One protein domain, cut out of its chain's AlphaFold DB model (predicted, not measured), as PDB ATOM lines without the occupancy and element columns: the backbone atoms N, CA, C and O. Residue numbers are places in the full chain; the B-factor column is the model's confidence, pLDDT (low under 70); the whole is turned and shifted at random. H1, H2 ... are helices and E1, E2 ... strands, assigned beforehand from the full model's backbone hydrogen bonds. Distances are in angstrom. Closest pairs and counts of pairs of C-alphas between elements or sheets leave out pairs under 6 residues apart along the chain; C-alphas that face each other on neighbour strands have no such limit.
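AT A GLANCE: This is residues 349 to 510 of the 791 residues of the protein "DUF3893 domain-containing protein" of Firmicutes bacterium (UniProt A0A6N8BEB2). A strongly twisted sheet of six strands has H1 and H5 over one face and H4 over the other, in three layers. H3 packs on H4 away from the sheet, and H2 lies at the far end of H3, farthest from the middle. The printed part has 162 residues, with five named helices and six named strands that follow each other along the chain as E1 H1 E2 E3 E4 H2 H3 E5 H4 E6 H5. The mixed sheet runs E2 E3 E4 E1 E5 E6; the class is mixed, helices and strands. The whole is compact, with a radius of gyration of the C-alphas of 16.7 A and spans of 56 by 40 by 25 A.

HOW THE PARTS SIT: E2, residues 381 to 386, E3, 389 to 392, and E4, 398 to 405, form a meander, each strand the antiparallel neighbour of the one before, in two hairpins; N 382 and O 391 are 2.8 A apart, N 390 and O 400 2.9 A. E1, residues 349 to 355, is parallel to E4, with N 352 and O 401 at 2.8 A, and to E5, residues 443 to 448, with N 353 and O 444 at 2.8 A. E6, residues 474 to 479, is parallel to E5, with N 445 and O 475 at 2.8 A. H5, residues 494 to 509, is over E5 at a height over the sheet of 7.6 A. H1, residues 358 to 369, touches H5 about perpendicular, at 73 degrees; their closest C-alphas, of Val 367 and His 495, are 5.9 A apart. H4, residues 462 to 471, is over E6 at a height of 8.0 A, on the opposite face from H5. H3, residues 421 to 436, touches H4 at a steep tilt of 50 degrees, the same way; their closest C-alphas, of Val 429 and Gly 468, are 4.5 A apart. H2, residues 416 to 419, only just touches H3, with 3 pairs of C-alphas within 8 A, and only at the corner, Ile 416 and Ala 424 being closest at 5.5 A. E1, H1, E2 and E4, H2, H3, E5 are split strand-helix-strand units, two strands of one sheet that are not neighbours, with helices between them along the chain: E3 and E4 are between E1 and E2 in the sheet, and E1 is between E4 and E5; E5, H4, E6 is a strand-helix-strand unit that is not split, its two strands parallel neighbours. The three crossovers are right-handed. In H1, H3, H4 and H5 every O i to N i+4 pair is within hydrogen-bond range; H2 is too short for one.

IN THESE COORDINATES: E1 begins at C-alpha 349 (16.648, -3.672, -35.429). E4 is 21.8 A long, H3 22.4 A and H5 22.3 A, ending at C-alpha 509 (14.856, -12.756, -26.941).

THE WHOLE: The farthest C-alphas, of Glu 376 and Glu 418, are 56.4 A apart. The printed part has no cut. The links H1 to E2, E5 to H4 and E6 to H5 are long. Mean pLDDT of the printed part is 86.4; residues 372 to 377, 440 to 441 and 484 to 492 are under 70.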
ATOM      1  N   GLU A 349      18.044  -3.750 -35.004       94.00
ATOM      2  CA  GLU A 349      16.648  -3.672 -35.429       94.00
ATOM      3  C   GLU A 349      15.947  -5.009 -35.156       94.00
ATOM      4  O   GLU A 349      16.497  -6.091 -35.409       94.00
ATOM      5  N   VAL A 350      14.731  -4.934 -34.613       94.38
ATOM      6  CA  VAL A 350      13.895  -6.091 -34.286       94.38
ATOM      7  C   VAL A 350      12.515  -5.895 -34.895       94.38
ATOM      8  O   VAL A 350      11.836  -4.903 -34.631       94.38
ATOM      9  N   THR A 351      12.071  -6.872 -35.677       95.44
ATOM     10  CA  THR A 351      10.697  -6.902 -36.179       95.44
ATOM     11  C   THR A 351       9.806  -7.556 -35.135       95.44
ATOM     12  O   THR A 351      10.068  -8.675 -34.684       95.44
ATOM     13  N   PHE A 352       8.737  -6.865 -34.756       95.94
ATOM     14  CA  PHE A 352       7.712  -7.388 -33.873       95.94
ATOM     15  C   PHE A 352       6.413  -7.592 -34.653       95.94
ATOM     16  O   PHE A 352       5.653  -6.660 -34.917       95.94
ATOM     17  N   GLU A 353       6.183  -8.842 -35.042       96.06
ATOM     18  CA  GLU A 353       4.989  -9.258 -35.762       96.06
ATOM     19  C   GLU A 353       3.823  -9.470 -34.789       96.06
ATOM     20  O   GLU A 353       3.869 -10.295 -33.872       96.06
ATOM     21  N   LEU A 354       2.749  -8.731 -35.015       96.81
ATOM     22  CA  LEU A 354       1.525  -8.761 -34.237       96.81
ATOM     23  C   LEU A 354       0.476  -9.544 -35.026       96.81
ATOM     24  O   LEU A 354      -0.259  -8.980 -35.836       96.81
ATOM     25  N   TRP A 355       0.427 -10.854 -34.785       96.06
ATOM     26  CA  TRP A 355      -0.556 -11.777 -35.350       96.06
ATOM     27  C   TRP A 355      -1.834 -11.729 -34.519       96.06
ATOM     28  O   TRP A 355      -2.116 -12.626 -33.721       96.06
ATOM     29  N   VAL A 356      -2.561 -10.624 -34.637       95.25
ATOM     30  CA  VAL A 356      -3.660 -10.271 -33.735       95.25
ATOM     31  C   VAL A 356      -4.796  -9.585 -34.496       95.25
ATOM     32  O   VAL A 356      -4.598  -9.067 -35.600       95.25
ATOM     33  N   SER A 357      -5.995  -9.554 -33.919       93.69
ATOM     34  CA  SER A 357      -7.103  -8.728 -34.410       93.69
ATOM     35  C   SER A 357      -6.717  -7.245 -34.538       93.69
ATOM     36  O   SER A 357      -5.781  -6.758 -33.901       93.69
ATOM     37  N   ARG A 358      -7.443  -6.487 -35.373       92.75
ATOM     38  CA  ARG A 358      -7.178  -5.046 -35.546       92.75
ATOM     39  C   ARG A 358      -7.327  -4.269 -34.234       92.75
ATOM     40  O   ARG A 358      -6.500  -3.413 -33.941       92.75
ATOM     41  N   GLU A 359      -8.331  -4.622 -33.439       92.31
ATOM     42  CA  GLU A 359      -8.583  -4.027 -32.125       92.31
ATOM     43  C   GLU A 359      -7.410  -4.267 -31.162       92.31
ATOM     44  O   GLU A 359      -6.900  -3.336 -30.538       92.31
ATOM     45  N   MET A 360      -6.914  -5.507 -31.089       92.81
ATOM     46  CA  MET A 360      -5.749  -5.837 -30.269       92.81
ATOM     47  C   MET A 360      -4.484  -5.117 -30.751       92.81
ATOM     48  O   MET A 360      -3.708  -4.647 -29.925       92.81
ATOM     49  N   TYR A 361      -4.272  -4.993 -32.066       94.56
ATOM     50  CA  TYR A 361      -3.128  -4.268 -32.628       94.56
ATOM     51  C   TYR A 361      -3.086  -2.810 -32.152       94.56
ATOM     52  O   TYR A 361      -2.068  -2.352 -31.629       94.56
ATOM     53  N   GLU A 362      -4.211  -2.101 -32.266       93.06
ATOM     54  CA  GLU A 362      -4.341  -0.715 -31.807       93.06
ATOM     55  C   GLU A 362      -4.115  -0.615 -30.295       93.06
ATOM     56  O   GLU A 362      -3.377   0.257 -29.825       93.06
ATOM     57  N   LYS A 363      -4.645  -1.580 -29.531       92.94
ATOM     58  CA  LYS A 363      -4.440  -1.639 -28.084       92.94
ATOM     59  C   LYS A 363      -2.985  -1.885 -27.694       92.94
ATOM     60  O   LYS A 363      -2.516  -1.324 -26.705       92.94
ATOM     61  N   VAL A 364      -2.251  -2.703 -28.447       93.56
ATOM     62  CA  VAL A 364      -0.822  -2.948 -28.210       93.56
ATOM     63  C   VAL A 364      -0.016  -1.665 -28.398       93.56
ATOM     64  O   VAL A 364       0.786  -1.333 -27.525       93.56
ATOM     65  N   ILE A 365      -0.258  -0.914 -29.476       92.44
ATOM     66  CA  ILE A 365       0.430   0.364 -29.719       92.44
ATOM     67  C   ILE A 365       0.142   1.351 -28.587       92.44
ATOM     68  O   ILE A 365       1.080   1.924 -28.028       92.44
ATOM     69  N   GLU A 366      -1.129   1.500 -28.202       91.06
ATOM     70  CA  GLU A 366      -1.542   2.356 -27.083       91.06
ATOM     71  C   GLU A 366      -0.760   2.003 -25.809       91.06
ATOM     72  O   GLU A 366      -0.158   2.869 -25.175       91.06
ATOM     73  N   VAL A 367      -0.710   0.720 -25.442       90.50
ATOM     74  CA  VAL A 367      -0.065   0.256 -24.205       90.50
ATOM     75  C   VAL A 367       1.449   0.472 -24.218       90.50
ATOM     76  O   VAL A 367       2.012   0.833 -23.186       90.50
ATOM     77  N   LEU A 368       2.119   0.233 -25.348       91.94
ATOM     78  CA  LEU A 368       3.582   0.288 -25.421       91.94
ATOM     79  C   LEU A 368       4.133   1.718 -25.550       91.94
ATOM     80  O   LEU A 368       5.262   1.968 -25.121       91.94
ATOM     81  N   THR A 369       3.345   2.644 -26.101       90.06
ATOM     82  CA  THR A 369       3.722   4.060 -26.303       90.06
ATOM     83  C   THR A 369       3.250   4.991 -25.181       90.06
ATOM     84  O   THR A 369       3.737   6.114 -25.065       90.06
ATOM     85  N   THR A 370       2.349   4.535 -24.306       85.75
ATOM     86  CA  THR A 370       1.888   5.324 -23.153       85.75
ATOM     87  C   THR A 370       2.881   5.223 -21.980       85.75
ATOM     88  O   THR A 370       3.316   4.115 -21.648       85.75
ATOM     89  N   PRO A 371       3.234   6.347 -21.315       76.38
ATOM     90  CA  PRO A 371       4.047   6.366 -20.097       76.38
ATOM     91  C   PRO A 371       3.567   5.370 -19.036       76.38
ATOM     92  O   PRO A 371       2.367   5.118 -18.883       76.38
ATOM     93  N   MET A 372       4.507   4.794 -18.281       64.94
ATOM     94  CA  MET A 372       4.151   3.865 -17.204       64.94
ATOM     95  C   MET A 372       3.404   4.594 -16.072       64.94
ATOM     96  O   MET A 372       3.288   5.810 -16.068       64.94
ATOM     97  N   SER A 373       2.836   3.845 -15.117       59.88
ATOM     98  CA  SER A 373       1.829   4.281 -14.128       59.88
ATOM     99  C   SER A 373       2.131   5.555 -13.311       59.88
ATOM    100  O   SER A 373       1.262   5.999 -12.561       59.88
ATOM    101  N   LYS A 374       3.330   6.133 -13.416       56.16
ATOM    102  CA  LYS A 374       3.685   7.455 -12.900       56.16
ATOM    103  C   LYS A 374       4.054   8.383 -14.069       56.16
ATOM    104  O   LYS A 374       4.838   7.962 -14.910       56.16
ATOM    105  N   PRO A 375       3.607   9.653 -14.072       43.22
ATOM    106  CA  PRO A 375       3.882  10.604 -15.158       43.22
ATOM    107  C   PRO A 375       5.375  10.832 -15.461       43.22
ATOM    108  O   PRO A 375       5.719  11.307 -16.536       43.22
ATOM    109  N   GLU A 376       6.258  10.492 -14.523       47.16
ATOM    110  CA  GLU A 376       7.714  10.632 -14.636       47.16
ATOM    111  C   GLU A 376       8.404   9.414 -15.290       47.16
ATOM    112  O   GLU A 376       9.606   9.448 -15.553       47.16
ATOM    113  N   GLU A 377       7.682   8.312 -15.529       67.00
ATOM    114  CA  GLU A 377       8.233   7.097 -16.137       67.00
ATOM    115  C   GLU A 377       8.029   7.104 -17.656       67.00
ATOM    116  O   GLU A 377       6.902   7.103 -18.146       67.00
ATOM    117  N   GLN A 378       9.128   7.051 -18.408       74.38
ATOM    118  CA  GLN A 378       9.082   6.953 -19.867       74.38
ATOM    119  C   GLN A 378       8.312   5.703 -20.342       74.38
ATOM    120  O   GLN A 378       8.326   4.669 -19.660       74.38
ATOM    121  N   PRO A 379       7.663   5.773 -21.517       86.06
ATOM    122  CA  PRO A 379       7.028   4.615 -22.137       86.06
ATOM    123  C   PRO A 379       8.055   3.533 -22.503       86.06
ATOM    124  O   PRO A 379       9.273   3.745 -22.461       86.06
ATOM    125  N   ILE A 380       7.550   2.350 -22.859       89.69
ATOM    126  CA  ILE A 380       8.386   1.237 -23.326       89.69
ATOM    127  C   ILE A 380       8.956   1.567 -24.711       89.69
ATOM    128  O   ILE A 380      10.127   1.298 -24.965       89.69
ATOM    129  N   LEU A 381       8.144   2.178 -25.574       91.19
ATOM    130  CA  LEU A 381       8.534   2.729 -26.869       91.19
ATOM    131  C   LEU A 381       8.550   4.260 -26.768       91.19
ATOM    132  O   LEU A 381       7.509   4.861 -26.518       91.19
ATOM    133  N   VAL A 382       9.730   4.870 -26.895       87.69
ATOM    134  CA  VAL A 382       9.993   6.261 -26.469       87.69
ATOM    135  C   VAL A 382       9.828   7.280 -27.587       87.69
ATOM    136  O   VAL A 382       9.330   8.374 -27.340       87.69
ATOM    137  N   GLU A 383      10.210   6.926 -28.811       84.56
ATOM    138  CA  GLU A 383      10.212   7.840 -29.954       84.56
ATOM    139  C   GLU A 383       9.711   7.120 -31.205       84.56
ATOM    140  O   GLU A 383      10.113   5.984 -31.462       84.56
ATOM    141  N   ALA A 384       8.840   7.768 -31.980       87.44
ATOM    142  CA  ALA A 384       8.441   7.288 -33.299       87.44
ATOM    143  C   ALA A 384       9.441   7.800 -34.345       87.44
ATOM    144  O   ALA A 384       9.588   9.004 -34.529       87.44
ATOM    145  N   LEU A 385      10.110   6.879 -35.040       89.62
ATOM    146  CA  LEU A 385      11.134   7.175 -36.053       89.62
ATOM    147  C   LEU A 385      10.563   7.175 -37.486       89.62
ATOM    148  O   LEU A 385      11.300   7.316 -38.460       89.62
ATOM    149  N   GLY A 386       9.255   6.954 -37.624       86.56
ATOM    150  CA  GLY A 386       8.527   6.834 -38.886       86.56
ATOM    151  C   GLY A 386       7.260   5.994 -38.715       86.56
ATOM    152  O   GLY A 386       6.871   5.665 -37.593       86.56
ATOM    153  N   GLU A 387       6.624   5.608 -39.822       85.19
ATOM    154  CA  GLU A 387       5.478   4.693 -39.776       85.19
ATOM    155  C   GLU A 387       5.891   3.341 -39.178       85.19
ATOM    156  O   GLU A 387       6.804   2.678 -39.667       85.19
ATOM    157  N   ASN A 388       5.221   2.935 -38.095       87.19
ATOM    158  CA  ASN A 388       5.416   1.658 -37.400       87.19
ATOM    159  C   ASN A 388       6.843   1.365 -36.881       87.19
ATOM    160  O   ASN A 388       7.124   0.228 -36.499       87.19
ATOM    161  N   ARG A 389       7.741   2.358 -36.821       94.38
ATOM    162  CA  ARG A 389       9.108   2.211 -36.288       94.38
ATOM    163  C   ARG A 389       9.277   3.029 -35.020       94.38
ATOM    164  O   ARG A 389       9.022   4.230 -35.021       94.38
ATOM    165  N   TYR A 390       9.752   2.384 -33.960       95.75
ATOM    166  CA  TYR A 390       9.869   2.998 -32.642       95.75
ATOM    167  C   TYR A 390      11.214   2.704 -31.984       95.75
ATOM    168  O   TYR A 390      11.733   1.595 -32.100       95.75
ATOM    169  N   LEU A 391      11.745   3.665 -31.233       95.75
ATOM    170  CA  LEU A 391      12.887   3.450 -30.352       95.75
ATOM    171  C   LEU A 391      12.430   2.747 -29.065       95.75
ATOM    172  O   LEU A 391      11.551   3.244 -28.355       95.75
ATOM    173  N   LEU A 392      13.032   1.603 -28.744       95.62
ATOM    174  CA  LEU A 392      12.826   0.922 -27.466       95.62
ATOM    175  C   LEU A 392      13.540   1.687 -26.346       95.62
ATOM    176  O   LEU A 392      14.666   2.143 -26.521       95.62
ATOM    177  N   ASN A 393      12.921   1.762 -25.167       93.69
ATOM    178  CA  ASN A 393      13.558   2.260 -23.951       93.69
ATOM    179  C   ASN A 393      14.632   1.274 -23.467       93.69
ATOM    180  O   ASN A 393      14.399   0.477 -22.552       93.69
ATOM    181  N   ALA A 394      15.781   1.297 -24.131       92.25
ATOM    182  CA  ALA A 394      16.925   0.432 -23.914       92.25
ATOM    183  C   ALA A 394      18.200   1.262 -23.715       92.25
ATOM    184  O   ALA A 394      18.210   2.472 -23.938       92.25
ATOM    185  N   ASP A 395      19.260   0.637 -23.210       90.19
ATOM    186  CA  ASP A 395      20.543   1.310 -23.009       90.19
ATOM    187  C   ASP A 395      21.390   1.425 -24.276       90.19
ATOM    188  O   ASP A 395      22.114   2.407 -24.416       90.19
ATOM    189  N   ASN A 396      21.256   0.465 -25.189       91.06
ATOM    190  CA  ASN A 396      21.736   0.566 -26.564       91.06
ATOM    191  C   ASN A 396      20.580   0.926 -27.504       91.06
ATOM    192  O   ASN A 396      19.408   0.686 -27.197       91.06
ATOM    193  N   GLN A 397      20.908   1.458 -28.681       94.38
ATOM    194  CA  GLN A 397      19.915   1.791 -29.693       94.38
ATOM    195  C   GLN A 397      19.225   0.526 -30.229       94.38
ATOM    196  O   GLN A 397      19.839  -0.314 -30.888       94.38
ATOM    197  N   VAL A 398      17.923   0.398 -29.957       95.62
ATOM    198  CA  VAL A 398      17.100  -0.704 -30.465       95.62
ATOM    199  C   VAL A 398      15.857  -0.164 -31.145       95.62
ATOM    200  O   VAL A 398      15.027   0.493 -30.513       95.62
ATOM    201  N   ILE A 399      15.718  -0.469 -32.433       95.81
ATOM    202  CA  ILE A 399      14.578  -0.047 -33.247       95.81
ATOM    203  C   ILE A 399      13.604  -1.218 -33.362       95.81
ATOM    204  O   ILE A 399      13.953  -2.289 -33.855       95.81
ATOM    205  N   ILE A 400      12.369  -1.006 -32.915       96.06
ATOM    206  CA  ILE A 400      11.267  -1.956 -33.040       96.06
ATOM    207  C   ILE A 400      10.437  -1.587 -34.267       96.06
ATOM    208  O   ILE A 400       9.850  -0.505 -34.320       96.06
ATOM    209  N   HIS A 401      10.354  -2.500 -35.231       95.19
ATOM    210  CA  HIS A 401       9.464  -2.390 -36.382       95.19
ATOM    211  C   HIS A 401       8.200  -3.223 -36.142       95.19
ATOM    212  O   HIS A 401       8.262  -4.452 -36.088       95.19
ATOM    213  N   LEU A 402       7.056  -2.562 -35.962       94.88
ATOM    214  CA  LEU A 402       5.770  -3.219 -35.734       94.88
ATOM    215  C   LEU A 402       5.137  -3.635 -37.062       94.88
ATOM    216  O   LEU A 402       4.977  -2.818 -37.964       94.88
ATOM    217  N   VAL A 403       4.720  -4.895 -37.167       94.44
ATOM    218  CA  VAL A 403       4.046  -5.414 -38.365       94.44
ATOM    219  C   VAL A 403       2.730  -6.063 -37.958       94.44
ATOM    220  O   VAL A 403       2.730  -7.062 -37.244       94.44
ATOM    221  N   HIS A 404       1.600  -5.506 -38.401       95.88
ATOM    222  CA  HIS A 404       0.280  -6.108 -38.173       95.88
ATOM    223  C   HIS A 404       0.028  -7.244 -39.165       95.88
ATOM    224  O   HIS A 404       0.153  -7.047 -40.372       95.88
ATOM    225  N   ILE A 405      -0.359  -8.420 -38.669       93.12
ATOM    226  CA  ILE A 405      -0.684  -9.581 -39.498       93.12
ATOM    227  C   ILE A 405      -1.997 -10.198 -39.016       93.12
ATOM    228  O   ILE A 405      -2.237 -10.343 -37.820       93.12
ATOM    229  N   ASN A 406      -2.862 -10.586 -39.953       85.12
ATOM    230  CA  ASN A 406      -4.122 -11.243 -39.623       85.12
ATOM    231  C   ASN A 406      -3.878 -12.698 -39.136       85.12
ATOM    232  O   ASN A 406      -3.281 -13.489 -39.876       85.12
ATOM    233  N   PRO A 407      -4.362 -13.091 -37.938       84.75
ATOM    234  CA  PRO A 407      -4.114 -14.416 -37.365       84.75
ATOM    235  C   PRO A 407      -5.019 -15.546 -37.889       84.75
ATOM    236  O   PRO A 407      -4.737 -16.709 -37.599       84.75
ATOM    237  N   THR A 408      -6.093 -15.260 -38.644       80.88
ATOM    238  CA  THR A 408      -7.216 -16.197 -38.884       80.88
ATOM    239  C   THR A 408      -6.801 -17.559 -39.449       80.88
ATOM    240  O   THR A 408      -7.391 -18.585 -39.117       80.88
ATOM    241  N   TRP A 409      -5.780 -17.623 -40.305       87.94
ATOM    242  CA  TRP A 409      -5.343 -18.904 -40.868       87.94
ATOM    243  C   TRP A 409      -4.438 -19.707 -39.910       87.94
ATOM    244  O   TRP A 409      -4.362 -20.938 -40.019       87.94
ATOM    245  N   MET A 410      -3.774 -19.030 -38.964       88.69
ATOM    246  CA  MET A 410      -2.755 -19.579 -38.063       88.69
ATOM    247  C   MET A 410      -3.332 -20.139 -36.754       88.69
ATOM    248  O   MET A 410      -2.755 -21.068 -36.180       88.69
ATOM    249  N   VAL A 411      -4.498 -19.679 -36.312       90.19
ATOM    250  CA  VAL A 411      -5.140 -20.169 -35.083       90.19
ATOM    251  C   VAL A 411      -6.280 -21.117 -35.453       90.19
ATOM    252  O   VAL A 411      -7.376 -20.687 -35.787       90.19
ATOM    253  N   LYS A 412      -5.992 -22.425 -35.483       90.44
ATOM    254  CA  LYS A 412      -6.959 -23.487 -35.820       90.44
ATOM    255  C   LYS A 412      -6.688 -24.732 -34.990       90.44
ATOM    256  O   LYS A 412      -5.518 -25.063 -34.802       90.44
ATOM    257  N   GLU A 413      -7.748 -25.415 -34.553       92.38
ATOM    258  CA  GLU A 413      -7.668 -26.680 -33.811       92.38
ATOM    259  C   GLU A 413      -6.815 -27.740 -34.520       92.38
ATOM    260  O   GLU A 413      -6.734 -27.806 -35.747       92.38
ATOM    261  N   LEU A 414      -6.224 -28.636 -33.730       90.50
ATOM    262  CA  LEU A 414      -5.599 -29.842 -34.258       90.50
ATOM    263  C   LEU A 414      -6.666 -30.836 -34.747       90.50
ATOM    264  O   LEU A 414      -7.557 -31.246 -34.003       90.50
ATOM    265  N   GLU A 415      -6.504 -31.316 -35.979       90.31
ATOM    266  CA  GLU A 415      -7.386 -32.294 -36.639       90.31
ATOM    267  C   GLU A 415      -7.141 -33.734 -36.137       90.31
ATOM    268  O   GLU A 415      -6.784 -34.657 -36.872       90.31
ATOM    269  N   ILE A 416      -7.287 -33.934 -34.827       87.12
ATOM    270  CA  ILE A 416      -6.928 -35.185 -34.139       87.12
ATOM    271  C   ILE A 416      -7.855 -36.335 -34.520       87.12
ATOM    272  O   ILE A 416      -7.402 -37.476 -34.573       87.12
ATOM    273  N   VAL A 417      -9.127 -36.041 -34.793       85.75
ATOM    274  CA  VAL A 417     -10.130 -37.050 -35.170       85.75
ATOM    275  C   VAL A 417      -9.729 -37.762 -36.462       85.75
ATOM    276  O   VAL A 417      -9.879 -38.975 -36.559       85.75
ATOM    277  N   GLU A 418      -9.176 -37.027 -37.424       87.25
ATOM    278  CA  GLU A 418      -8.828 -37.555 -38.742       87.25
ATOM    279  C   GLU A 418      -7.432 -38.194 -38.764       87.25
ATOM    280  O   GLU A 418      -7.247 -39.295 -39.281       87.25
ATOM    281  N   PHE A 419      -6.431 -37.537 -38.166       80.56
ATOM    282  CA  PHE A 419      -5.028 -37.945 -38.326       80.56
ATOM    283  C   PHE A 419      -4.422 -38.616 -37.087       80.56
ATOM    284  O   PHE A 419      -3.326 -39.184 -37.157       80.56
ATOM    285  N   GLY A 420      -5.095 -38.554 -35.939       80.06
ATOM    286  CA  GLY A 420      -4.496 -38.854 -34.644       80.06
ATOM    287  C   GLY A 420      -3.491 -37.782 -34.204       80.06
ATOM    288  O   GLY A 420      -2.990 -36.977 -34.993       80.06
ATOM    289  N   GLN A 421      -3.159 -37.774 -32.912       80.25
ATOM    290  CA  GLN A 421      -2.445 -36.662 -32.275       80.25
ATOM    291  C   GLN A 421      -1.111 -36.288 -32.939       80.25
ATOM    292  O   GLN A 421      -0.868 -35.122 -33.243       80.25
ATOM    293  N   GLU A 422      -0.212 -37.260 -33.127       81.62
ATOM    294  CA  GLU A 422       1.155 -36.980 -33.586       81.62
ATOM    295  C   GLU A 422       1.167 -36.455 -35.026       81.62
ATOM    296  O   GLU A 422       1.929 -35.541 -35.349       81.62
ATOM    297  N   LYS A 423       0.321 -37.023 -35.894       84.94
ATOM    298  CA  LYS A 423       0.225 -36.601 -37.293       84.94
ATOM    299  C   LYS A 423      -0.476 -35.249 -37.409       84.94
ATOM    300  O   LYS A 423       0.065 -34.394 -38.100       84.94
ATOM    301  N   ALA A 424      -1.577 -35.020 -36.685       88.00
ATOM    302  CA  ALA A 424      -2.261 -33.724 -36.650       88.00
ATOM    303  C   ALA A 424      -1.321 -32.599 -36.182       88.00
ATOM    304  O   ALA A 424      -1.234 -31.550 -36.816       88.00
ATOM    305  N   PHE A 425      -0.530 -32.851 -35.133       89.50
ATOM    306  CA  PHE A 425       0.480 -31.906 -34.657       89.50
ATOM    307  C   PHE A 425       1.540 -31.594 -35.724       89.50
ATOM    308  O   PHE A 425       1.830 -30.429 -35.988       89.50
ATOM    309  N   LYS A 426       2.126 -32.622 -36.362       89.00
ATOM    310  CA  LYS A 426       3.135 -32.432 -37.422       89.00
ATOM    311  C   LYS A 426       2.558 -31.709 -38.640       89.00
ATOM    312  O   LYS A 426       3.226 -30.829 -39.174       89.00
ATOM    313  N   LYS A 427       1.337 -32.065 -39.052       91.50
ATOM    314  CA  LYS A 427       0.599 -31.399 -40.131       91.50
ATOM    315  C   LYS A 427       0.477 -29.907 -39.823       91.50
ATOM    316  O   LYS A 427       0.956 -29.096 -40.608       91.50
ATOM    317  N   ARG A 428      -0.015 -29.562 -38.628       92.75
ATOM    318  CA  ARG A 428      -0.187 -28.167 -38.213       92.75
ATOM    319  C   ARG A 428       1.126 -27.383 -38.199       92.75
ATOM    320  O   ARG A 428       1.188 -26.289 -38.747       92.75
ATOM    321  N   VAL A 429       2.196 -27.958 -37.644       91.50
ATOM    322  CA  VAL A 429       3.541 -27.345 -37.664       91.50
ATOM    323  C   VAL A 429       4.008 -27.055 -39.097       91.50
ATOM    324  O   VAL A 429       4.550 -25.982 -39.355       91.50
ATOM    325  N   ASN A 430       3.795 -27.984 -40.034       91.38
ATOM    326  CA  ASN A 430       4.198 -27.811 -41.432       91.38
ATOM    327  C   ASN A 430       3.363 -26.751 -42.162       91.38
ATOM    328  O   ASN A 430       3.924 -25.986 -42.943       91.38
ATOM    329  N   GLU A 431       2.059 -26.670 -41.895       93.81
ATOM    330  CA  GLU A 431       1.185 -25.620 -42.442       93.81
ATOM    331  C   GLU A 431       1.643 -24.229 -42.008       93.81
ATOM    332  O   GLU A 431       1.781 -23.335 -42.840       93.81
ATOM    333  N   ILE A 432       1.935 -24.056 -40.717       93.75
ATOM    334  CA  ILE A 432       2.453 -22.792 -40.180       93.75
ATOM    335  C   ILE A 432       3.802 -22.466 -40.810       93.75
ATOM    336  O   ILE A 432       4.022 -21.338 -41.236       93.75
ATOM    337  N   ARG A 433       4.689 -23.460 -40.930       92.00
ATOM    338  CA  ARG A 433       5.998 -23.272 -41.559       92.00
ATOM    339  C   ARG A 433       5.880 -22.809 -43.014       92.00
ATOM    340  O   ARG A 433       6.642 -21.944 -43.437       92.00
ATOM    341  N   ALA A 434       4.946 -23.385 -43.769       90.88
ATOM    342  CA  ALA A 434       4.701 -23.011 -45.157       90.88
ATOM    343  C   ALA A 434       4.065 -21.616 -45.274       90.88
ATOM    344  O   ALA A 434       4.496 -20.826 -46.107       90.88
ATOM    345  N   GLY A 435       3.081 -21.304 -44.427       89.81
ATOM    346  CA  GLY A 435       2.334 -20.045 -44.494       89.81
ATOM    347  C   GLY A 435       3.066 -18.831 -43.914       89.81
ATOM    348  O   GLY A 435       2.931 -17.735 -44.445       89.81
ATOM    349  N   ALA A 436       3.860 -18.998 -42.851       89.56
ATOM    350  CA  ALA A 436       4.541 -17.884 -42.180       89.56
ATOM    351  C   ALA A 436       5.850 -17.462 -42.875       89.56
ATOM    352  O   ALA A 436       6.356 -16.365 -42.627       89.56
ATOM    353  N   GLY A 437       6.420 -18.338 -43.712       87.44
ATOM    354  CA  GLY A 437       7.699 -18.117 -44.391       87.44
ATOM    355  C   GLY A 437       8.896 -18.049 -43.434       87.44
ATOM    356  O   GLY A 437       8.752 -17.811 -42.236       87.44
ATOM    357  N   ARG A 438      10.111 -18.273 -43.945       89.75
ATOM    358  CA  ARG A 438      11.342 -18.170 -43.143       89.75
ATOM    359  C   ARG A 438      11.828 -16.723 -43.106       89.75
ATOM    360  O   ARG A 438      11.920 -16.094 -44.155       89.75
ATOM    361  N   VAL A 439      12.199 -16.240 -41.925       88.25
ATOM    362  CA  VAL A 439      12.830 -14.924 -41.741       88.25
ATOM    363  C   VAL A 439      14.292 -15.074 -41.337       88.25
ATOM    364  O   VAL A 439      14.680 -16.073 -40.730       88.25
ATOM    365  N   ALA A 440      15.115 -14.104 -41.743       65.94
ATOM    366  CA  ALA A 440      16.566 -14.196 -41.621       65.94
ATOM    367  C   ALA A 440      17.038 -14.038 -40.167       65.94
ATOM    368  O   ALA A 440      17.718 -14.937 -39.683       65.94
ATOM    369  N   LEU A 441      16.673 -12.951 -39.464       68.81
ATOM    370  CA  LEU A 441      17.110 -12.670 -38.086       68.81
ATOM    371  C   LEU A 441      16.148 -11.724 -37.343       68.81
ATOM    372  O   LEU A 441      15.422 -10.958 -37.960       68.81
ATOM    373  N   ASN A 442      16.183 -11.772 -36.009       82.94
ATOM    374  CA  ASN A 442      15.569 -10.815 -35.077       82.94
ATOM    375  C   ASN A 442      14.056 -10.576 -35.207       82.94
ATOM    376  O   ASN A 442      13.597  -9.437 -35.261       82.94
ATOM    377  N   ASN A 443      13.269 -11.653 -35.222       93.25
ATOM    378  CA  ASN A 443      11.812 -11.550 -35.260       93.25
ATOM    379  C   ASN A 443      11.174 -12.078 -33.970       93.25
ATOM    380  O   ASN A 443      11.413 -13.216 -33.549       93.25
ATOM    381  N   MET A 444      10.326 -11.251 -33.368       95.88
ATOM    382  CA  MET A 444       9.417 -11.629 -32.289       95.88
ATOM    383  C   MET A 444       7.993 -11.681 -32.834       95.88
ATOM    384  O   MET A 444       7.631 -10.885 -33.695       95.88
ATOM    385  N   ALA A 445       7.176 -12.592 -32.314       96.25
ATOM    386  CA  ALA A 445       5.779 -12.733 -32.693       96.25
ATOM    387  C   ALA A 445       4.877 -12.761 -31.456       96.25
ATOM    388  O   ALA A 445       5.060 -13.593 -30.561       96.25
ATOM    389  N   LEU A 446       3.878 -11.879 -31.425       97.38
ATOM    390  CA  LEU A 446       2.751 -11.975 -30.501       97.38
ATOM    391  C   LEU A 446       1.563 -12.562 -31.256       97.38
ATOM    392  O   LEU A 446       1.149 -12.010 -32.272       97.38
ATOM    393  N   VAL A 447       1.034 -13.674 -30.758       96.69
ATOM    394  CA  VAL A 447      -0.065 -14.402 -31.394       96.69
ATOM    395  C   VAL A 447      -1.301 -14.354 -30.511       96.69
ATOM    396  O   VAL A 447      -1.272 -14.822 -29.371       96.69
ATOM    397  N   GLU A 448      -2.387 -13.798 -31.040       94.88
ATOM    398  CA  GLU A 448      -3.706 -13.881 -30.417       94.88
ATOM    399  C   GLU A 448      -4.231 -15.321 -30.515       94.88
ATOM    400  O   GLU A 448      -4.145 -15.928 -31.579       94.88
ATOM    401  N   ILE A 449      -4.706 -15.901 -29.413       93.31
ATOM    402  CA  ILE A 449      -5.215 -17.279 -29.346       93.31
ATOM    403  C   ILE A 449      -6.314 -17.388 -28.290       93.31
ATOM    404  O   ILE A 449      -6.216 -16.767 -27.231       93.31
ATOM    405  N   ASP A 450      -7.328 -18.207 -28.539       89.31
ATOM    406  CA  ASP A 450      -8.433 -18.408 -27.603       89.31
ATOM    407  C   ASP A 450      -7.982 -19.122 -26.323       89.31
ATOM    408  O   ASP A 450      -6.859 -19.638 -26.207       89.31
ATOM    409  N   ASN A 451      -8.858 -19.126 -25.318       84.25
ATOM    410  CA  ASN A 451      -8.592 -19.866 -24.093       84.25
ATOM    411  C   ASN A 451      -8.598 -21.371 -24.374       84.25
ATOM    412  O   ASN A 451      -9.289 -21.864 -25.264       84.25
ATOM    413  N   LYS A 452      -7.833 -22.131 -23.586       81.62
ATOM    414  CA  LYS A 452      -7.686 -23.577 -23.799       81.62
ATOM    415  C   LYS A 452      -9.033 -24.308 -23.750       81.62
ATOM    416  O   LYS A 452      -9.218 -25.304 -24.442       81.62
ATOM    417  N   GLU A 453      -9.945 -23.821 -22.918       78.00
ATOM    418  CA  GLU A 453     -11.292 -24.350 -22.715       78.00
ATOM    419  C   GLU A 453     -12.195 -24.204 -23.948       78.00
ATOM    420  O   GLU A 453     -13.202 -24.902 -24.042       78.00
ATOM    421  N   GLU A 454     -11.842 -23.319 -24.882       83.69
ATOM    422  CA  GLU A 454     -12.585 -23.099 -26.128       83.69
ATOM    423  C   GLU A 454     -12.242 -24.149 -27.195       83.69
ATOM    424  O   GLU A 454     -12.994 -24.325 -28.154       83.69
ATOM    425  N   TYR A 455     -11.150 -24.895 -27.005       85.69
ATOM    426  CA  TYR A 455     -10.754 -25.998 -27.874       85.69
ATOM    427  C   TYR A 455     -11.271 -27.343 -27.354       85.69
ATOM    428  O   TYR A 455     -11.352 -27.597 -26.149       85.69
ATOM    429  N   GLY A 456     -11.559 -28.267 -28.272       79.50
ATOM    430  CA  GLY A 456     -11.859 -29.653 -27.916       79.50
ATOM    431  C   GLY A 456     -10.710 -30.324 -27.145       79.50
ATOM    432  O   GLY A 456      -9.547 -29.931 -27.256       79.50
ATOM    433  N   GLU A 457     -11.027 -31.377 -26.377       78.06
ATOM    434  CA  GLU A 457     -10.036 -32.126 -25.587       78.06
ATOM    435  C   GLU A 457      -8.826 -32.505 -26.460       78.06
ATOM    436  O   GLU A 457      -8.975 -33.101 -27.527       78.06
ATOM    437  N   ASP A 458      -7.628 -32.125 -26.005       79.50
ATOM    438  CA  ASP A 458      -6.340 -32.326 -26.679       79.50
ATOM    439  C   ASP A 458      -6.101 -31.585 -28.010       79.50
ATOM    440  O   ASP A 458      -5.032 -31.770 -28.602       79.50
ATOM    441  N   LYS A 459      -7.026 -30.727 -28.464       88.56
ATOM    442  CA  LYS A 459      -6.964 -30.042 -29.769       88.56
ATOM    443  C   LYS A 459      -6.299 -28.660 -29.776       88.56
ATOM    444  O   LYS A 459      -6.183 -28.070 -30.851       88.56
ATOM    445  N   ASP A 460      -5.845 -28.164 -28.628       89.94
ATOM    446  CA  ASP A 460      -5.166 -26.865 -28.493       89.94
ATOM    447  C   ASP A 460      -3.935 -26.758 -29.438       89.94
ATOM    448  O   ASP A 460      -3.010 -27.581 -29.352       89.94
ATOM    449  N   PRO A 461      -3.887 -25.759 -30.345       92.94
ATOM    450  CA  PRO A 461      -2.811 -25.614 -31.324       92.94
ATOM    451  C   PRO A 461      -1.591 -24.822 -30.835       92.94
ATOM    452  O   PRO A 461      -0.601 -24.738 -31.569       92.94
ATOM    453  N   LYS A 462      -1.606 -24.253 -29.624       93.38
ATOM    454  CA  LYS A 462      -0.578 -23.339 -29.095       93.38
ATOM    455  C   LYS A 462       0.851 -23.841 -29.287       93.38
ATOM    456  O   LYS A 462       1.725 -23.111 -29.756       93.38
ATOM    457  N   GLN A 463       1.108 -25.112 -28.974       90.44
ATOM    458  CA  GLN A 463       2.449 -25.684 -29.119       90.44
ATOM    459  C   GLN A 463       2.837 -25.929 -30.586       90.44
ATOM    460  O   GLN A 463       4.012 -25.815 -30.935       90.44
ATOM    461  N   ALA A 464       1.874 -26.252 -31.455       91.75
ATOM    462  CA  ALA A 464       2.131 -26.396 -32.886       91.75
ATOM    463  C   ALA A 464       2.484 -25.038 -33.513       91.75
ATOM    464  O   ALA A 464       3.450 -24.963 -34.268       91.75
ATOM    465  N   ILE A 465       1.772 -23.972 -33.118       94.25
ATOM    466  CA  ILE A 465       2.075 -22.580 -33.487       94.25
ATOM    467  C   ILE A 465       3.497 -22.222 -33.076       94.25
ATOM    468  O   ILE A 465       4.304 -21.865 -33.929       94.25
ATOM    469  N   ARG A 466       3.846 -22.405 -31.798       93.88
ATOM    470  CA  ARG A 466       5.192 -22.085 -31.309       93.88
ATOM    471  C   ARG A 466       6.290 -22.838 -32.066       93.88
ATOM    472  O   ARG A 466       7.283 -22.230 -32.449       93.88
ATOM    473  N   ASN A 467       6.115 -24.138 -32.318       91.25
ATOM    474  CA  ASN A 467       7.119 -24.934 -33.031       91.25
ATOM    475  C   ASN A 467       7.218 -24.562 -34.522       91.25
ATOM    476  O   ASN A 467       8.319 -24.556 -35.067       91.25
ATOM    477  N   GLY A 468       6.094 -24.255 -35.179       92.06
ATOM    478  CA  GLY A 468       6.077 -23.783 -36.566       92.06
ATOM    479  C   GLY A 468       6.757 -22.423 -36.719       92.06
ATOM    480  O   GLY A 468       7.620 -22.259 -37.576       92.06
ATOM    481  N   MET A 469       6.442 -21.482 -35.827       93.75
ATOM    482  CA  MET A 469       7.040 -20.143 -35.803       93.75
ATOM    483  C   MET A 469       8.539 -20.184 -35.479       93.75
ATOM    484  O   MET A 469       9.328 -19.528 -36.160       93.75
ATOM    485  N   ALA A 470       8.955 -21.023 -34.525       92.62
ATOM    486  CA  ALA A 470      10.369 -21.232 -34.212       92.62
ATOM    487  C   ALA A 470      11.149 -21.790 -35.415       92.62
ATOM    488  O   ALA A 470      12.216 -21.280 -35.744       92.62
ATOM    489  N   ALA A 471      10.585 -22.765 -36.143       90.31
ATOM    490  CA  ALA A 471      11.185 -23.292 -37.376       90.31
ATOM    491  C   ALA A 471      11.303 -22.239 -38.497       90.31
ATOM    492  O   ALA A 471      12.088 -22.407 -39.432       90.31
ATOM    493  N   CYS A 472      10.537 -21.153 -38.394       92.69
ATOM    494  CA  CYS A 472      10.607 -20.004 -39.281       92.69
ATOM    495  C   CYS A 472      11.502 -18.867 -38.766       92.69
ATOM    496  O   CYS A 472      11.637 -17.876 -39.477       92.69
ATOM    497  N   GLY A 473      12.123 -18.997 -37.588       92.81
ATOM    498  CA  GLY A 473      13.030 -17.994 -37.017       92.81
ATOM    499  C   GLY A 473      12.366 -16.968 -36.092       92.81
ATOM    500  O   GLY A 473      12.903 -15.874 -35.926       92.81
ATOM    501  N   ARG A 474      11.201 -17.287 -35.506       93.94
ATOM    502  CA  ARG A 474      10.433 -16.370 -34.646       93.94
ATOM    503  C   ARG A 474      10.315 -16.879 -33.214       93.94
ATOM    504  O   ARG A 474       9.866 -18.001 -32.984       93.94
ATOM    505  N   ILE A 475      10.646 -16.020 -32.252       94.62
ATOM    506  CA  ILE A 475      10.316 -16.230 -30.835       94.62
ATOM    507  C   ILE A 475       8.861 -15.815 -30.620       94.62
ATOM    508  O   ILE A 475       8.456 -14.740 -31.055       94.62
ATOM    509  N   THR A 476       8.057 -16.666 -29.983       94.94
ATOM    510  CA  THR A 476       6.598 -16.506 -29.926       94.94
ATOM    511  C   THR A 476       6.053 -16.463 -28.505       94.94
ATOM    512  O   THR A 476       6.299 -17.367 -27.698       94.94
ATOM    513  N   GLN A 477       5.196 -15.475 -28.259       95.56
ATOM    514  CA  GLN A 477       4.356 -15.368 -27.074       95.56
ATOM    515  C   GLN A 477       2.892 -15.230 -27.477       95.56
ATOM    516  O   GLN A 477       2.571 -14.815 -28.588       95.56
ATOM    517  N   PHE A 478       2.005 -15.614 -26.566       94.44
ATOM    518  CA  PHE A 478       0.572 -15.679 -26.815       94.44
ATOM    519  C   PHE A 478      -0.177 -14.642 -25.988       94.44
ATOM    520  O   PHE A 478       0.247 -14.289 -24.884       94.44
ATOM    521  N   ILE A 479      -1.302 -14.183 -26.517       93.69
ATOM    522  CA  ILE A 479      -2.241 -13.309 -25.825       93.69
ATOM    523  C   ILE A 479      -3.666 -13.763 -26.126       93.69
ATOM    524  O   ILE A 479      -3.940 -14.246 -27.216       93.69
ATOM    525  N   HIS A 480      -4.569 -13.632 -25.161       91.69
ATOM    526  CA  HIS A 480      -5.984 -13.914 -25.394       91.69
ATOM    527  C   HIS A 480      -6.689 -12.708 -26.032       91.69
ATOM    528  O   HIS A 480      -6.193 -11.587 -25.861       91.69
ATOM    529  N   PRO A 481      -7.817 -12.903 -26.737       89.50
ATOM    530  CA  PRO A 481      -8.628 -11.810 -27.265       89.50
ATOM    531  C   PRO A 481      -9.054 -10.791 -26.195       89.50
ATOM    532  O   PRO A 481      -8.980 -11.040 -24.982       89.50
ATOM    533  N   LEU A 482      -9.473  -9.610 -26.648       88.12
ATOM    534  CA  LEU A 482     -10.131  -8.613 -25.802       88.12
ATOM    535  C   LEU A 482     -11.594  -9.016 -25.588       88.12
ATOM    536  O   LEU A 482     -12.240  -9.520 -26.508       88.12
ATOM    537  N   HIS A 483     -12.128  -8.798 -24.387       80.44
ATOM    538  CA  HIS A 483     -13.519  -9.128 -24.075       80.44
ATOM    539  C   HIS A 483     -14.313  -7.898 -23.626       80.44
ATOM    540  O   HIS A 483     -13.826  -7.020 -22.907       80.44
ATOM    541  N   VAL A 484     -15.593  -7.858 -24.012       59.88
ATOM    542  CA  VAL A 484     -16.529  -6.810 -23.590       59.88
ATOM    543  C   VAL A 484     -16.694  -6.874 -22.068       59.88
ATOM    544  O   VAL A 484     -17.252  -7.828 -21.531       59.88
ATOM    545  N   GLY A 485     -16.199  -5.852 -21.364       56.94
ATOM    546  CA  GLY A 485     -16.202  -5.789 -19.896       56.94
ATOM    547  C   GLY A 485     -14.820  -5.880 -19.240       56.94
ATOM    548  O   GLY A 485     -14.744  -5.841 -18.008       56.94
ATOM    549  N   ASP A 486     -13.741  -5.944 -20.025       57.25
ATOM    550  CA  ASP A 486     -12.370  -5.833 -19.530       57.25
ATOM    551  C   ASP A 486     -12.168  -4.515 -18.754       57.25
ATOM    552  O   ASP A 486     -12.112  -3.416 -19.309       57.25
ATOM    553  N   LYS A 487     -12.072  -4.611 -17.423       52.00
ATOM    554  CA  LYS A 487     -11.923  -3.441 -16.543       52.00
ATOM    555  C   LYS A 487     -10.492  -2.899 -16.585       52.00
ATOM    556  O   LYS A 487      -9.541  -3.601 -16.231       52.00
ATOM    557  N   GLN A 488     -10.336  -1.615 -16.908       44.53
ATOM    558  CA  GLN A 488      -9.084  -0.879 -16.692       44.53
ATOM    559  C   GLN A 488      -8.727  -0.843 -15.194       44.53
ATOM    560  O   GLN A 488      -9.592  -0.693 -14.333       44.53
ATOM    561  N   GLY A 489      -7.442  -1.025 -14.871       44.09
ATOM    562  CA  GLY A 489      -6.932  -0.957 -13.492       44.09
ATOM    563  C   GLY A 489      -7.018  -2.250 -12.665       44.09
ATOM    564  O   GLY A 489      -6.589  -2.255 -11.513       44.09
ATOM    565  N   VAL A 490      -7.512  -3.361 -13.225       50.53
ATOM    566  CA  VAL A 490      -7.402  -4.703 -12.612       50.53
ATOM    567  C   VAL A 490      -6.104  -5.383 -13.082       50.53
ATOM    568  O   VAL A 490      -5.612  -5.113 -14.176       50.53
ATOM    569  N   LYS A 491      -5.513  -6.263 -12.260       43.09
ATOM    570  CA  LYS A 491      -4.230  -6.945 -12.539       43.09
ATOM    571  C   LYS A 491      -4.250  -7.849 -13.786       43.09
ATOM    572  O   LYS A 491      -3.189  -8.132 -14.329       43.09
ATOM    573  N   ASP A 492      -5.437  -8.233 -14.247       58.09
ATOM    574  CA  ASP A 492      -5.652  -8.966 -15.502       58.09
ATOM    575  C   ASP A 492      -6.293  -8.082 -16.589       58.09
ATOM    576  O   ASP A 492      -6.966  -8.548 -17.500       58.09
ATOM    577  N   SER A 493      -6.114  -6.762 -16.469       74.38
ATOM    578  CA  SER A 493      -6.512  -5.830 -17.521       74.38
ATOM    579  C   SER A 493      -5.728  -6.110 -18.808       74.38
ATOM    580  O   SER A 493      -4.547  -6.482 -18.739       74.38
ATOM    581  N   PRO A 494      -6.320  -5.822 -19.980       81.00
ATOM    582  CA  PRO A 494      -5.628  -5.876 -21.265       81.00
ATOM    583  C   PRO A 494      -4.264  -5.181 -21.249       81.00
ATOM    584  O   PRO A 494      -3.282  -5.736 -21.731       81.00
ATOM    585  N   HIS A 495      -4.170  -4.020 -20.592       84.56
ATOM    586  CA  HIS A 495      -2.915  -3.278 -20.442       84.56
ATOM    587  C   HIS A 495      -1.823  -4.105 -19.742       84.56
ATOM    588  O   HIS A 495      -0.694  -4.184 -20.221       84.56
ATOM    589  N   SER A 496      -2.152  -4.755 -18.620       81.44
ATOM    590  CA  SER A 496      -1.185  -5.571 -17.871       81.44
ATOM    591  C   SER A 496      -0.786  -6.829 -18.645       81.44
ATOM    592  O   SER A 496       0.391  -7.186 -18.652       81.44
ATOM    593  N   ARG A 497      -1.742  -7.476 -19.326       86.94
ATOM    594  CA  ARG A 497      -1.502  -8.650 -20.181       86.94
ATOM    595  C   ARG A 497      -0.548  -8.331 -21.329       86.94
ATOM    596  O   ARG A 497       0.469  -9.002 -21.462       86.94
ATOM    597  N   ILE A 498      -0.831  -7.279 -22.096       91.44
ATOM    598  CA  ILE A 498       0.005  -6.839 -23.223       91.44
ATOM    599  C   ILE A 498       1.424  -6.522 -22.750       91.44
ATOM    600  O   ILE A 498       2.394  -7.044 -23.297       91.44
ATOM    601  N   LYS A 499       1.549  -5.718 -21.688       88.12
ATOM    602  CA  LYS A 499       2.841  -5.333 -21.116       88.12
ATOM    603  C   LYS A 499       3.662  -6.545 -20.677       88.12
ATOM    604  O   LYS A 499       4.847  -6.630 -20.990       88.12
ATOM    605  N   ASN A 500       3.040  -7.478 -19.958       87.75
ATOM    606  CA  ASN A 500       3.720  -8.681 -19.488       87.75
ATOM    607  C   ASN A 500       4.131  -9.579 -20.660       87.75
ATOM    608  O   ASN A 500       5.278 -10.013 -20.698       87.75
ATOM    609  N   SER A 501       3.253  -9.792 -21.647       91.88
ATOM    610  CA  SER A 501       3.583 -10.580 -22.839       91.88
ATOM    611  C   SER A 501       4.725  -9.965 -23.650       91.88
ATOM    612  O   SER A 501       5.577 -10.699 -24.145       91.88
ATOM    613  N   PHE A 502       4.793  -8.634 -23.752       93.56
ATOM    614  CA  PHE A 502       5.902  -7.952 -24.419       93.56
ATOM    615  C   PHE A 502       7.222  -8.104 -23.654       93.56
ATOM    616  O   PHE A 502       8.242  -8.444 -24.244       93.56
ATOM    617  N   PHE A 503       7.213  -7.922 -22.330       91.12
ATOM    618  CA  PHE A 503       8.417  -8.132 -21.523       91.12
ATOM    619  C   PHE A 503       8.876  -9.591 -21.492       91.12
ATOM    620  O   PHE A 503      10.081  -9.830 -21.502       91.12
ATOM    621  N   ASP A 504       7.953 -10.553 -21.506       90.69
ATOM    622  CA  ASP A 504       8.285 -11.973 -21.645       90.69
ATOM    623  C   ASP A 504       8.965 -12.261 -22.989       90.69
ATOM    624  O   ASP A 504       9.940 -13.010 -23.023       90.69
ATOM    625  N   LEU A 505       8.491 -11.647 -24.082       93.50
ATOM    626  CA  LEU A 505       9.139 -11.743 -25.394       93.50
ATOM    627  C   LEU A 505      10.542 -11.149 -25.379       93.50
ATOM    628  O   LEU A 505      11.475 -11.812 -25.820       93.50
ATOM    629  N   LEU A 506      10.703  -9.941 -24.834       93.00
ATOM    630  CA  LEU A 506      12.015  -9.318 -24.674       93.00
ATOM    631  C   LEU A 506      12.955 -10.223 -23.861       93.00
ATOM    632  O   LEU A 506      14.100 -10.433 -24.253       93.00
ATOM    633  N   ALA A 507      12.472 -10.820 -22.769       90.19
ATOM    634  CA  ALA A 507      13.262 -11.729 -21.945       90.19
ATOM    635  C   ALA A 507      13.698 -12.991 -22.710       90.19
ATOM    636  O   ALA A 507      14.878 -13.341 -22.685       90.19
ATOM    637  N   ASP A 508      12.764 -13.649 -23.411       91.06
ATOM    638  CA  ASP A 508      13.037 -14.831 -24.242       91.06
ATOM    639  C   ASP A 508      13.998 -14.492 -25.404       91.06
ATOM    640  O   ASP A 508      14.770 -15.339 -25.852       91.06
ATOM    641  N   PHE A 509      13.978 -13.247 -25.882       91.25
ATOM    642  CA  PHE A 509      14.856 -12.756 -26.941       91.25
ATOM    643  C   PHE A 509      16.261 -12.362 -26.443       91.25
ATOM    644  O   PHE A 509      17.187 -12.256 -27.245       91.25
ATOM    645  N   GLY A 510      16.448 -12.206 -25.128       90.00
ATOM    646  CA  GLY A 510      17.744 -11.910 -24.509       90.00
ATOM    647  C   GLY A 510      17.924 -10.481 -24.006       90.00
ATOM    648  O   GLY A 510      19.057 -10.060 -23.803       90.00
TER     649      GLY A 510